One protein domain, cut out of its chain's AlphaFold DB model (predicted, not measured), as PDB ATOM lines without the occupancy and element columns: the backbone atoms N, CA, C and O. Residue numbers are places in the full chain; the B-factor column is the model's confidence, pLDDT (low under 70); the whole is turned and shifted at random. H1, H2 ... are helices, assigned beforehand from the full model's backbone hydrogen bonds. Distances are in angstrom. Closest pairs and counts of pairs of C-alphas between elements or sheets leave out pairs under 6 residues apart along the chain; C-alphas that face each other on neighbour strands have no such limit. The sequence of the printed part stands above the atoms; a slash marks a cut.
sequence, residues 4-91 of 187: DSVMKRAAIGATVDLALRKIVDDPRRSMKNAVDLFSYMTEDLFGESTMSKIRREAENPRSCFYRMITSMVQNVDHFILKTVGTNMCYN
ATOM      1  N   ASP A   4     140.294 136.330 121.644       59.34
ATOM      2  CA  ASP A   4     140.282 136.185 123.108       59.34
ATOM      3  C   ASP A   4     140.460 134.742 123.595       59.34
ATOM      4  O   ASP A   4     141.095 134.495 124.617       59.34
ATOM      5  N   SER A   5     139.937 133.758 122.855       62.78
ATOM      6  CA  SER A   5     140.070 132.337 123.210       62.78
ATOM      7  C   SER A   5     141.497 131.821 123.007       62.78
ATOM      8  O   SER A   5     141.988 131.024 123.807       62.78
ATOM      9  N   VAL A   6     142.189 132.325 121.979       66.75
ATOM     10  CA  VAL A   6     143.600 132.013 121.707       66.75
ATOM     11  C   VAL A   6     144.477 132.625 122.795       66.75
ATOM     12  O   VAL A   6     145.293 131.918 123.385       66.75
ATOM     13  N   MET A   7     144.253 133.902 123.118       72.19
ATOM     14  CA  MET A   7     145.001 134.609 124.162       72.19
ATOM     15  C   MET A   7     144.770 133.992 125.545       72.19
ATOM     16  O   MET A   7     145.729 133.747 126.277       72.19
ATOM     17  N   LYS A   8     143.522 133.630 125.876       72.31
ATOM     18  CA  LYS A   8     143.193 132.917 127.117       72.31
ATOM     19  C   LYS A   8     143.911 131.571 127.194       72.31
ATOM     20  O   LYS A   8     144.555 131.287 128.197       72.31
ATOM     21  N   ARG A   9     143.865 130.753 126.137       76.38
ATOM     22  CA  ARG A   9     144.556 129.452 126.113       76.38
ATOM     23  C   ARG A   9     146.070 129.599 126.254       76.38
ATOM     24  O   ARG A   9     146.684 128.812 126.970       76.38
ATOM     25  N   ALA A  10     146.659 130.598 125.602       75.81
ATOM     26  CA  ALA A  10     148.086 130.879 125.698       75.81
ATOM     27  C   ALA A  10     148.491 131.282 127.126       75.81
ATOM     28  O   ALA A  10     149.460 130.739 127.656       75.81
ATOM     29  N   ALA A  11     147.714 132.155 127.778       80.88
ATOM     30  CA  ALA A  11     147.941 132.557 129.167       80.88
ATOM     31  C   ALA A  11     147.836 131.365 130.136       80.88
ATOM     32  O   ALA A  11     148.719 131.153 130.971       80.88
ATOM     33  N   ILE A  12     146.803 130.531 129.977       82.44
ATOM     34  CA  ILE A  12     146.642 129.283 130.737       82.44
ATOM     35  C   ILE A  12     147.860 128.380 130.535       82.44
ATOM     36  O   ILE A  12     148.468 127.933 131.506       82.44
ATOM     37  N   GLY A  13     148.264 128.161 129.283       85.62
ATOM     38  CA  GLY A  13     149.392 127.291 128.969       85.62
ATOM     39  C   GLY A  13     150.726 127.800 129.504       85.62
ATOM     40  O   GLY A  13     151.533 126.994 129.961       85.62
ATOM     41  N   ALA A  14     150.958 129.114 129.509       88.06
ATOM     42  CA  ALA A  14     152.137 129.710 130.135       88.06
ATOM     43  C   ALA A  14     152.149 129.486 131.655       88.06
ATOM     44  O   ALA A  14     153.189 129.164 132.230       88.06
ATOM     45  N   THR A  15     150.985 129.600 132.298       88.94
ATOM     46  CA  THR A  15     150.870 129.445 133.754       88.94
ATOM     47  C   THR A  15     151.044 127.985 134.182       88.94
ATOM     48  O   THR A  15     151.760 127.702 135.142       88.94
ATOM     49  N   VAL A  16     150.468 127.044 133.426       89.81
ATOM     50  CA  VAL A  16     150.665 125.598 133.622       89.81
ATOM     51  C   VAL A  16     152.135 125.216 133.436       89.81
ATOM     52  O   VAL A  16     152.690 124.510 134.270       89.81
ATOM     53  N   ASP A  17     152.789 125.708 132.379       92.25
ATOM     54  CA  ASP A  17     154.216 125.452 132.122       92.25
ATOM     55  C   ASP A  17     155.093 125.934 133.289       92.25
ATOM     56  O   ASP A  17     155.935 125.192 133.795       92.25
ATOM     57  N   LEU A  18     154.830 127.145 133.795       91.75
ATOM     58  CA  LEU A  18     155.527 127.682 134.963       91.75
ATOM     59  C   LEU A  18     155.312 126.819 136.215       91.75
ATOM     60  O   LEU A  18     156.268 126.564 136.948       91.75
ATOM     61  N   ALA A  19     154.079 126.375 136.466       91.00
ATOM     62  CA  ALA A  19     153.764 125.520 137.608       91.00
ATOM     63  C   ALA A  19     154.504 124.176 137.529       91.00
ATOM     64  O   ALA A  19     155.111 123.760 138.514       91.00
ATOM     65  N   LEU A  20     154.520 123.538 136.353       90.62
ATOM     66  CA  LEU A  20     155.216 122.268 136.132       90.62
ATOM     67  C   LEU A  20     156.723 122.393 136.373       90.62
ATOM     68  O   LEU A  20     157.288 121.567 137.082       90.62
ATOM     69  N   ARG A  21     157.369 123.442 135.846       90.81
ATOM     70  CA  ARG A  21     158.809 123.680 136.070       90.81
ATOM     71  C   ARG A  21     159.125 123.883 137.549       90.81
ATOM     72  O   ARG A  21     160.023 123.245 138.078       90.81
ATOM     73  N   LYS A  22     158.324 124.693 138.245       91.62
ATOM     74  CA  LYS A  22     158.511 124.940 139.681       91.62
ATOM     75  C   LYS A  22     158.339 123.681 140.540       91.62
ATOM     76  O   LYS A  22     158.946 123.601 141.606       91.62
ATOM     77  N   ILE A  23     157.517 122.713 140.113       91.12
ATOM     78  CA  ILE A  23     157.381 121.417 140.801       91.12
ATOM     79  C   ILE A  23     158.658 120.580 140.677       91.12
ATOM     80  O   ILE A  23     158.956 119.851 141.615       91.12
ATOM     81  N   VAL A  24     159.421 120.690 139.582       87.88
ATOM     82  CA  VAL A  24     160.732 120.024 139.458       87.88
ATOM     83  C   VAL A  24     161.703 120.560 140.514       87.88
ATOM     84  O   VAL A  24     162.340 119.773 141.209       87.88
ATOM     85  N   ASP A  25     161.769 121.887 140.659       89.00
ATOM     86  CA  ASP A  25     162.761 122.561 141.508       89.00
ATOM     87  C   ASP A  25     162.423 122.493 143.008       89.00
ATOM     88  O   ASP A  25     163.275 122.183 143.838       89.00
ATOM     89  N   ASP A  26     161.167 122.783 143.370       91.69
ATOM     90  CA  ASP A  26     160.670 122.762 144.754       91.69
ATOM     91  C   ASP A  26     159.298 122.070 144.812       91.69
ATOM     92  O   ASP A  26     158.249 122.727 144.850       91.69
ATOM     93  N   PRO A  27     159.271 120.725 144.828       87.38
ATOM     94  CA  PRO A  27     158.028 119.967 144.774       87.38
ATOM     95  C   PRO A  27     157.075 120.273 145.934       87.38
ATOM     96  O   PRO A  27     155.858 120.209 145.776       87.38
ATOM     97  N   ARG A  28     157.586 120.577 147.137       86.12
ATOM     98  CA  ARG A  28     156.744 120.770 148.334       86.12
ATOM     99  C   ARG A  28     155.955 122.065 148.251       86.12
ATOM    100  O   ARG A  28     154.739 122.049 148.433       86.12
ATOM    101  N   ARG A  29     156.632 123.176 147.964       87.94
ATOM    102  CA  ARG A  29     155.972 124.481 147.873       87.94
ATOM    103  C   ARG A  29     155.169 124.608 146.585       87.94
ATOM    104  O   ARG A  29     154.055 125.130 146.590       87.94
ATOM    105  N   SER A  30     155.729 124.133 145.480       89.31
ATOM    106  CA  SER A  30     155.143 124.345 144.159       89.31
ATOM    107  C   SER A  30     153.924 123.474 143.909       89.31
ATOM    108  O   SER A  30     153.034 123.905 143.179       89.31
ATOM    109  N   MET A  31     153.818 122.307 144.557       88.81
ATOM    110  CA  MET A  31     152.612 121.489 144.460       88.81
ATOM    111  C   MET A  31     151.393 122.204 145.056       88.81
ATOM    112  O   MET A  31     150.338 122.246 144.425       88.81
ATOM    113  N   LYS A  32     151.549 122.842 146.221       89.00
ATOM    114  CA  LYS A  32     150.493 123.668 146.822       89.00
ATOM    115  C   LYS A  32     150.052 124.789 145.876       89.00
ATOM    116  O   LYS A  32     148.876 124.883 145.539       89.00
ATOM    117  N   ASN A  33     151.015 125.564 145.373       88.25
ATOM    118  CA  ASN A  33     150.740 126.670 144.452       88.25
ATOM    119  C   ASN A  33     150.032 126.204 143.170       88.25
ATOM    120  O   ASN A  33     149.158 126.899 142.658       88.25
ATOM    121  N   ALA A  34     150.401 125.033 142.644       88.75
ATOM    122  CA  ALA A  34     149.775 124.464 141.458       88.75
ATOM    123  C   ALA A  34     148.319 124.043 141.712       88.75
ATOM    124  O   ALA A  34     147.475 124.263 140.848       88.75
ATOM    125  N   VAL A  35     148.005 123.484 142.888       88.62
ATOM    126  CA  VAL A  35     146.619 123.149 143.268       88.62
ATOM    127  C   VAL A  35     145.775 124.400 143.483       88.62
ATOM    128  O   VAL A  35     144.627 124.429 143.051       88.62
ATOM    129  N   ASP A  36     146.325 125.441 144.104       87.44
ATOM    130  CA  ASP A  36     145.588 126.691 144.304       87.44
ATOM    131  C   ASP A  36     145.312 127.398 142.972       87.44
ATOM    132  O   ASP A  36     144.190 127.843 142.727       87.44
ATOM    133  N   LEU A  37     146.294 127.410 142.066       85.25
ATOM    134  CA  LEU A  37     146.099 127.885 140.701       85.25
ATOM    135  C   LEU A  37     145.032 127.061 139.969       85.25
ATOM    136  O   LEU A  37     144.151 127.631 139.332       85.25
ATOM    137  N   PHE A  38     145.092 125.732 140.075       83.75
ATOM    138  CA  PHE A  38     144.087 124.852 139.489       83.75
ATOM    139  C   PHE A  38     142.693 125.195 140.019       83.75
ATOM    140  O   PHE A  38     141.802 125.463 139.223       83.75
ATOM    141  N   SER A  39     142.536 125.301 141.342       81.44
ATOM    142  CA  SER A  39     141.276 125.673 141.994       81.44
ATOM    143  C   SER A  39     140.725 126.999 141.475       81.44
ATOM    144  O   SER A  39     139.535 127.076 141.192       81.44
ATOM    145  N   TYR A  40     141.575 128.019 141.320       81.81
ATOM    146  CA  TYR A  40     141.177 129.322 140.780       81.81
ATOM    147  C   TYR A  40     140.700 129.228 139.322       81.81
ATOM    148  O   TYR A  40     139.730 129.863 138.925       81.81
ATOM    149  N   MET A  41     141.359 128.403 138.508       75.19
ATOM    150  CA  MET A  41     141.005 128.225 137.095       75.19
ATOM    151  C   MET A  41     139.774 127.332 136.890       75.19
ATOM    152  O   MET A  41     139.192 127.344 135.806       75.19
ATOM    153  N   THR A  42     139.396 126.556 137.908       68.75
ATOM    154  CA  THR A  42     138.315 125.562 137.873       68.75
ATOM    155  C   THR A  42     137.225 125.830 138.914       68.75
ATOM    156  O   THR A  42     136.583 124.883 139.369       68.75
ATOM    157  N   GLU A  43     137.052 127.086 139.333       64.62
ATOM    158  CA  GLU A  43     136.224 127.496 140.481       64.62
ATOM    159  C   GLU A  43     134.777 126.958 140.426       64.62
ATOM    160  O   GLU A  43     134.189 126.641 141.454       64.62
ATOM    161  N   ASP A  44     134.222 126.744 139.228       63.16
ATOM    162  CA  ASP A  44     132.869 126.222 139.012       63.16
ATOM    163  C   ASP A  44     132.780 124.698 138.787       63.16
ATOM    164  O   ASP A  44     131.684 124.159 138.630       63.16
ATOM    165  N   LEU A  45     133.912 123.983 138.765       62.16
ATOM    166  CA  LEU A  45     133.968 122.551 138.425       62.16
ATOM    167  C   LEU A  45     134.031 121.632 139.646       62.16
ATOM    168  O   LEU A  45     133.519 120.511 139.606       62.16
ATOM    169  N   PHE A  46     134.663 122.079 140.730       65.94
ATOM    170  CA  PHE A  46     134.863 121.270 141.927       65.94
ATOM    171  C   PHE A  46     134.396 122.029 143.162       65.94
ATOM    172  O   PHE A  46     134.932 123.079 143.488       65.94
ATOM    173  N   GLY A  47     133.439 121.464 143.899       66.38
ATOM    174  CA  GLY A  47     133.030 122.040 145.180       66.38
ATOM    175  C   GLY A  47     134.162 122.039 146.218       66.38
ATOM    176  O   GLY A  47     135.045 121.173 146.196       66.38
ATOM    177  N   GLU A  48     134.082 122.954 147.187       76.94
ATOM    178  CA  GLU A  48     135.109 123.182 148.221       76.94
ATOM    179  C   GLU A  48     135.527 121.928 148.999       76.94
ATOM    180  O   GLU A  48     136.700 121.745 149.332       76.94
ATOM    181  N   SER A  49     134.594 121.003 149.245       72.62
ATOM    182  CA  SER A  49     134.893 119.722 149.902       72.62
ATOM    183  C   SER A  49     135.901 118.875 149.110       72.62
ATOM    184  O   SER A  49     136.780 118.230 149.687       72.62
ATOM    185  N   THR A  50     135.809 118.893 147.778       71.94
ATOM    186  CA  THR A  50     136.718 118.156 146.892       71.94
ATOM    187  C   THR A  50     138.068 118.858 146.808       71.94
ATOM    188  O   THR A  50     139.099 118.204 146.970       71.94
ATOM    189  N   MET A  51     138.072 120.185 146.641       82.06
ATOM    190  CA  MET A  51     139.312 120.968 146.601       82.06
ATOM    191  C   MET A  51     140.099 120.883 147.910       82.06
ATOM    192  O   MET A  51     141.311 120.688 147.886       82.06
ATOM    193  N   SER A  52     139.422 120.904 149.059       81.94
ATOM    194  CA  SER A  52     140.061 120.743 150.372       81.94
ATOM    195  C   SER A  52     140.775 119.394 150.520       81.94
ATOM    196  O   SER A  52     141.879 119.327 151.062       81.94
ATOM    197  N   LYS A  53     140.188 118.310 149.992       80.75
ATOM    198  CA  LYS A  53     140.839 116.990 149.968       80.75
ATOM    199  C   LYS A  53     142.060 116.989 149.056       80.75
ATOM    200  O   LYS A  53     143.102 116.485 149.457       80.75
ATOM    201  N   ILE A  54     141.952 117.581 147.866       82.94
ATOM    202  CA  ILE A  54     143.071 117.665 146.918       82.94
ATOM    203  C   ILE A  54     144.232 118.459 147.524       82.94
ATOM    204  O   ILE A  54     145.360 117.977 147.489       82.94
ATOM    205  N   ARG A  55     143.963 119.610 148.159       88.12
ATOM    206  CA  ARG A  55     144.979 120.395 148.885       88.12
ATOM    207  C   ARG A  55     145.671 119.564 149.963       88.12
ATOM    208  O   ARG A  55     146.895 119.502 149.993       88.12
ATOM    209  N   ARG A  56     144.902 118.851 150.793       86.50
ATOM    210  CA  ARG A  56     145.457 117.982 151.845       86.50
ATOM    211  C   ARG A  56     146.379 116.900 151.282       86.50
ATOM    212  O   ARG A  56     147.445 116.648 151.840       86.50
ATOM    213  N   GLU A  57     145.978 116.247 150.195       84.81
ATOM    214  CA  GLU A  57     146.808 115.221 149.561       84.81
ATOM    215  C   GLU A  57     148.058 115.836 148.909       84.81
ATOM    216  O   GLU A  57     149.144 115.265 149.010       84.81
ATOM    217  N   ALA A  58     147.936 117.016 148.300       86.50
ATOM    218  CA  ALA A  58     149.022 117.767 147.670       86.50
ATOM    219  C   ALA A  58     150.061 118.326 148.655       86.50
ATOM    220  O   ALA A  58     151.204 118.563 148.276       86.50
ATOM    221  N   GLU A  59     149.695 118.530 149.918       87.62
ATOM    222  CA  GLU A  59     150.625 118.960 150.968       87.62
ATOM    223  C   GLU A  59     151.328 117.783 151.661       87.62
ATOM    224  O   GLU A  59     152.296 117.989 152.392       87.62
ATOM    225  N   ASN A  60     150.874 116.546 151.436       86.12
ATOM    226  CA  ASN A  60     151.408 115.351 152.079       86.12
ATOM    227  C   ASN A  60     152.351 114.578 151.135       86.12
ATOM    228  O   ASN A  60     151.865 113.841 150.278       86.12
ATOM    229  N   PRO A  61     153.686 114.602 151.334       84.69
ATOM    230  CA  PRO A  61     154.624 113.869 150.477       84.69
ATOM    231  C   PRO A  61     154.450 112.345 150.498       84.69
ATOM    232  O   PRO A  61     154.935 111.634 149.616       84.69
ATOM    233  N   ARG A  62     153.766 111.819 151.521       80.25
ATOM    234  CA  ARG A  62     153.427 110.397 151.629       80.25
ATOM    235  C   ARG A  62     152.113 110.043 150.931       80.25
ATOM    236  O   ARG A  62     151.795 108.853 150.865       80.25
ATOM    237  N   SER A  63     151.362 111.011 150.408       79.56
ATOM    238  CA  SER A  63     150.155 110.714 149.643       79.56
ATOM    239  C   SER A  63     150.496 110.075 148.303       79.56
ATOM    240  O   SER A  63     151.556 110.301 147.711       79.56
ATOM    241  N   CYS A  64     149.570 109.256 147.808       70.06
ATOM    242  CA  CYS A  64     149.687 108.717 146.461       70.06
ATOM    243  C   CYS A  64     149.620 109.841 145.419       70.06
ATOM    244  O   CYS A  64     150.415 109.851 144.485       70.06
ATOM    245  N   PHE A  65     148.735 110.821 145.624       76.44
ATOM    246  CA  PHE A  65     148.563 111.956 144.722       76.44
ATOM    247  C   PHE A  65     149.858 112.758 144.548       76.44
ATOM    248  O   PHE A  65     150.283 112.997 143.421       76.44
ATOM    249  N   TYR A  66     150.530 113.108 145.645       83.25
ATOM    250  CA  TYR A  66     151.781 113.861 145.600       83.25
ATOM    251  C   TYR A  66     152.874 113.105 144.844       83.25
ATOM    252  O   TYR A  66     153.500 113.648 143.933       83.25
ATOM    253  N   ARG A  67     153.079 111.824 145.186       75.75
ATOM    254  CA  ARG A  67     154.063 110.969 144.503       75.75
ATOM    255  C   ARG A  67     153.740 110.789 143.023       75.75
ATOM    256  O   ARG A  67     154.647 110.760 142.202       75.75
ATOM    257  N   MET A  68     152.459 110.693 142.680       77.19
ATOM    258  CA  MET A  68     152.006 110.583 141.299       77.19
ATOM    259  C   MET A  68     152.348 111.848 140.507       77.19
ATOM    260  O   MET A  68     152.975 111.746 139.460       77.19
ATOM    261  N   ILE A  69     151.976 113.035 141.000       81.56
ATOM    262  CA  ILE A  69     152.233 114.293 140.285       81.56
ATOM    263  C   ILE A  69     153.736 114.540 140.140       81.56
ATOM    264  O   ILE A  69     154.197 114.838 139.042       81.56
ATOM    265  N   THR A  70     154.509 114.359 141.210       82.31
ATOM    266  CA  THR A  70     155.969 114.539 141.170       82.31
ATOM    267  C   THR A  70     156.652 113.547 140.232       82.31
ATOM    268  O   THR A  70     157.480 113.955 139.423       82.31
ATOM    269  N   SER A  71     156.245 112.275 140.248       74.25
ATOM    270  CA  SER A  71     156.747 111.275 139.301       74.25
ATOM    271  C   SER A  71     156.371 111.608 137.854       74.25
ATOM    272  O   SER A  71     157.207 111.478 136.965       74.25
ATOM    273  N   MET A  72     155.149 112.090 137.600       77.31
ATOM    274  CA  MET A  72     154.756 112.527 136.258       77.31
ATOM    275  C   MET A  72     155.623 113.688 135.782       77.31
ATOM    276  O   MET A  72     156.167 113.614 134.689       77.31
ATOM    277  N   VAL A  73     155.803 114.715 136.612       83.25
ATOM    278  CA  VAL A  73     156.638 115.880 136.290       83.25
ATOM    279  C   VAL A  73     158.092 115.487 136.000       83.25
ATOM    280  O   VAL A  73     158.714 116.086 135.133       83.25
ATOM    281  N   GLN A  74     158.622 114.461 136.667       78.62
ATOM    282  CA  GLN A  74     159.996 113.992 136.455       78.62
ATOM    283  C   GLN A  74     160.168 113.082 135.232       78.62
ATOM    284  O   GLN A  74     161.216 113.115 134.592       78.62
ATOM    285  N   ASN A  75     159.175 112.241 134.928       70.25
ATOM    286  CA  ASN A  75     159.342 111.123 133.990       70.25
ATOM    287  C   ASN A  75     158.530 111.263 132.695       70.25
ATOM    288  O   ASN A  75     158.726 110.488 131.759       70.25
ATOM    289  N   VAL A  76     157.596 112.213 132.631       73.44
ATOM    290  CA  VAL A  76     156.781 112.477 131.442       73.44
ATOM    291  C   VAL A  76     157.299 113.729 130.751       73.44
ATOM    292  O   VAL A  76     157.649 114.717 131.390       73.44
ATOM    293  N   ASP A  77     157.311 113.697 129.421       76.62
ATOM    294  CA  ASP A  77     157.670 114.849 128.602       76.62
ATOM    295  C   ASP A  77     156.851 116.096 129.002       76.62
ATOM    296  O   ASP A  77     155.612 116.091 129.013       76.62
ATOM    297  N   HIS A  78     157.554 117.181 129.325       81.44
ATOM    298  CA  HIS A  78     156.954 118.426 129.805       81.44
ATOM    299  C   HIS A  78     155.987 119.066 128.800       81.44
ATOM    300  O   HIS A  78     155.014 119.701 129.216       81.44
ATOM    301  N   PHE A  79     156.203 118.902 127.492       77.88
ATOM    302  CA  PHE A  79     155.280 119.394 126.470       77.88
ATOM    303  C   PHE A  79     153.939 118.655 126.540       77.88
ATOM    304  O   PHE A  79     152.878 119.280 126.423       77.88
ATOM    305  N   ILE A  80     153.966 117.345 126.806       74.12
ATOM    306  CA  ILE A  80     152.754 116.543 127.014       74.12
ATOM    307  C   ILE A  80     152.026 117.021 128.274       74.12
ATOM    308  O   ILE A  80     150.838 117.335 128.207       74.12
ATOM    309  N   LEU A  81     152.731 117.161 129.401       81.69
ATOM    310  CA  LEU A  81     152.132 117.630 130.658       81.69
ATOM    311  C   LEU A  81     151.533 119.032 130.532       81.69
ATOM    312  O   LEU A  81     150.415 119.272 130.992       81.69
ATOM    313  N   LYS A  82     152.238 119.944 129.855       85.19
ATOM    314  CA  LYS A  82     151.740 121.287 129.547       85.19
ATOM    315  C   LYS A  82     150.465 121.211 128.725       85.19
ATOM    316  O   LYS A  82     149.500 121.897 129.050       85.19
ATOM    317  N   THR A  83     150.440 120.380 127.687       76.38
ATOM    318  CA  THR A  83     149.265 120.209 126.824       76.38
ATOM    319  C   THR A  83     148.068 119.698 127.624       76.38
ATOM    320  O   THR A  83     146.983 120.271 127.535       76.38
ATOM    321  N   VAL A  84     148.273 118.682 128.464       77.62
ATOM    322  CA  VAL A  84     147.229 118.093 129.315       77.62
ATOM    323  C   VAL A  84     146.716 119.101 130.334       77.62
ATOM    324  O   VAL A  84     145.515 119.359 130.365       77.62
ATOM    325  N   GLY A  85     147.601 119.723 131.115       79.81
ATOM    326  CA  GLY A  85     147.214 120.712 132.123       79.81
ATOM    327  C   GLY A  85     146.527 121.929 131.503       79.81
ATOM    328  O   GLY A  85     145.493 122.371 131.995       79.81
ATOM    329  N   THR A  86     147.020 122.407 130.354       80.62
ATOM    330  CA  THR A  86     146.366 123.486 129.595       80.62
ATOM    331  C   THR A  86     144.964 123.075 129.189       80.62
ATOM    332  O   THR A  86     144.030 123.841 129.382       80.62
ATOM    333  N   ASN A  87     144.798 121.866 128.655       73.38
ATOM    334  CA  ASN A  87     143.495 121.367 128.236       73.38
ATOM    335  C   ASN A  87     142.557 121.121 129.429       73.38
ATOM    336  O   ASN A  87     141.363 121.329 129.266       73.38
ATOM    337  N   MET A  88     143.054 120.728 130.605       75.25
ATOM    338  CA  MET A  88     142.239 120.568 131.820       75.25
ATOM    339  C   MET A  88     141.756 121.906 132.388       75.25
ATOM    340  O   MET A  88     140.639 121.988 132.883       75.25
ATOM    341  N   CYS A  89     142.581 122.951 132.324       74.62
ATOM    342  CA  CYS A  89     142.201 124.286 132.791       74.62
ATOM    343  C   CYS A  89     141.425 125.087 131.731       74.62
ATOM    344  O   CYS A  89     140.681 126.004 132.068       74.62
ATOM    345  N   TYR A  90     141.617 124.782 130.445       70.56
ATOM    346  CA  TYR A  90     140.954 125.467 129.334       70.56
ATOM    347  C   TYR A  90     139.612 124.823 128.971       70.56
ATOM    348  O   TYR A  90     138.623 125.536 128.790       70.56
ATOM    349  N   ASN A  91     139.561 123.492 128.868       60.03
ATOM    350  CA  ASN A  91     138.312 122.771 128.676       60.03
ATOM    351  C   ASN A  91     137.733 122.498 130.055       60.03
ATOM    352  O   ASN A  91     138.382 121.843 130.866       60.03
TER     353      ASN A  91
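Overview. This is residues 4 to 91 of the 187 residues of an uncharacterized protein of Caproiciproducens sp. 7D4C2 (UniProt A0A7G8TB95). Three helices, H1 to H3, zigzag side by side; H4 spans from the H3 end to H1 residues 20 to 24, and H5 crosses H1. There are 88 residues printed, with five named helices in order H1 to H5 and no named strand: all helix. The whole is compact, radius of gyration of the C-alphas 12.7 A, and flat, 40 by 30 by 16 A.

Along the chain. H1, residues 4 to 25, starts at C-alpha (140.282, 136.185, 123.108) and is 32.1 A long. H2 is 27 to 41, 20.4 A; H3 48 to 59; H4 64 to 75; H5 78 to 90, ending at C-alpha (140.954, 125.467, 129.334).

Arrangement. The hub H1 forms a hairpin with H2, 18 degrees, touching it with residues 16 to 23 alone; C-alphas Ile 23 and Ser 30 are closest, 5.0 A. H2 and H3 form another hairpin, 19 degrees, closest C-alphas Met 31 and Ala 58, 6.1 A. H3 and H4 touch only at the corner, C-alphas Ala 58 and Tyr 66 closest, 5.2 A. H1 touches H5 at a steep tilt of 49 degrees, closest C-alphas Gly 13 and Thr 86, 4.9 A. Every O i to N i+4 pair is within hydrogen-bond range in H1, H3, H4 and H5; in H2, 10 of 11.

Size, cuts and confidence. The printed part has no cut and no long link. Residues 4 to 6, 42 to 47 and 91 are under pLDDT 70.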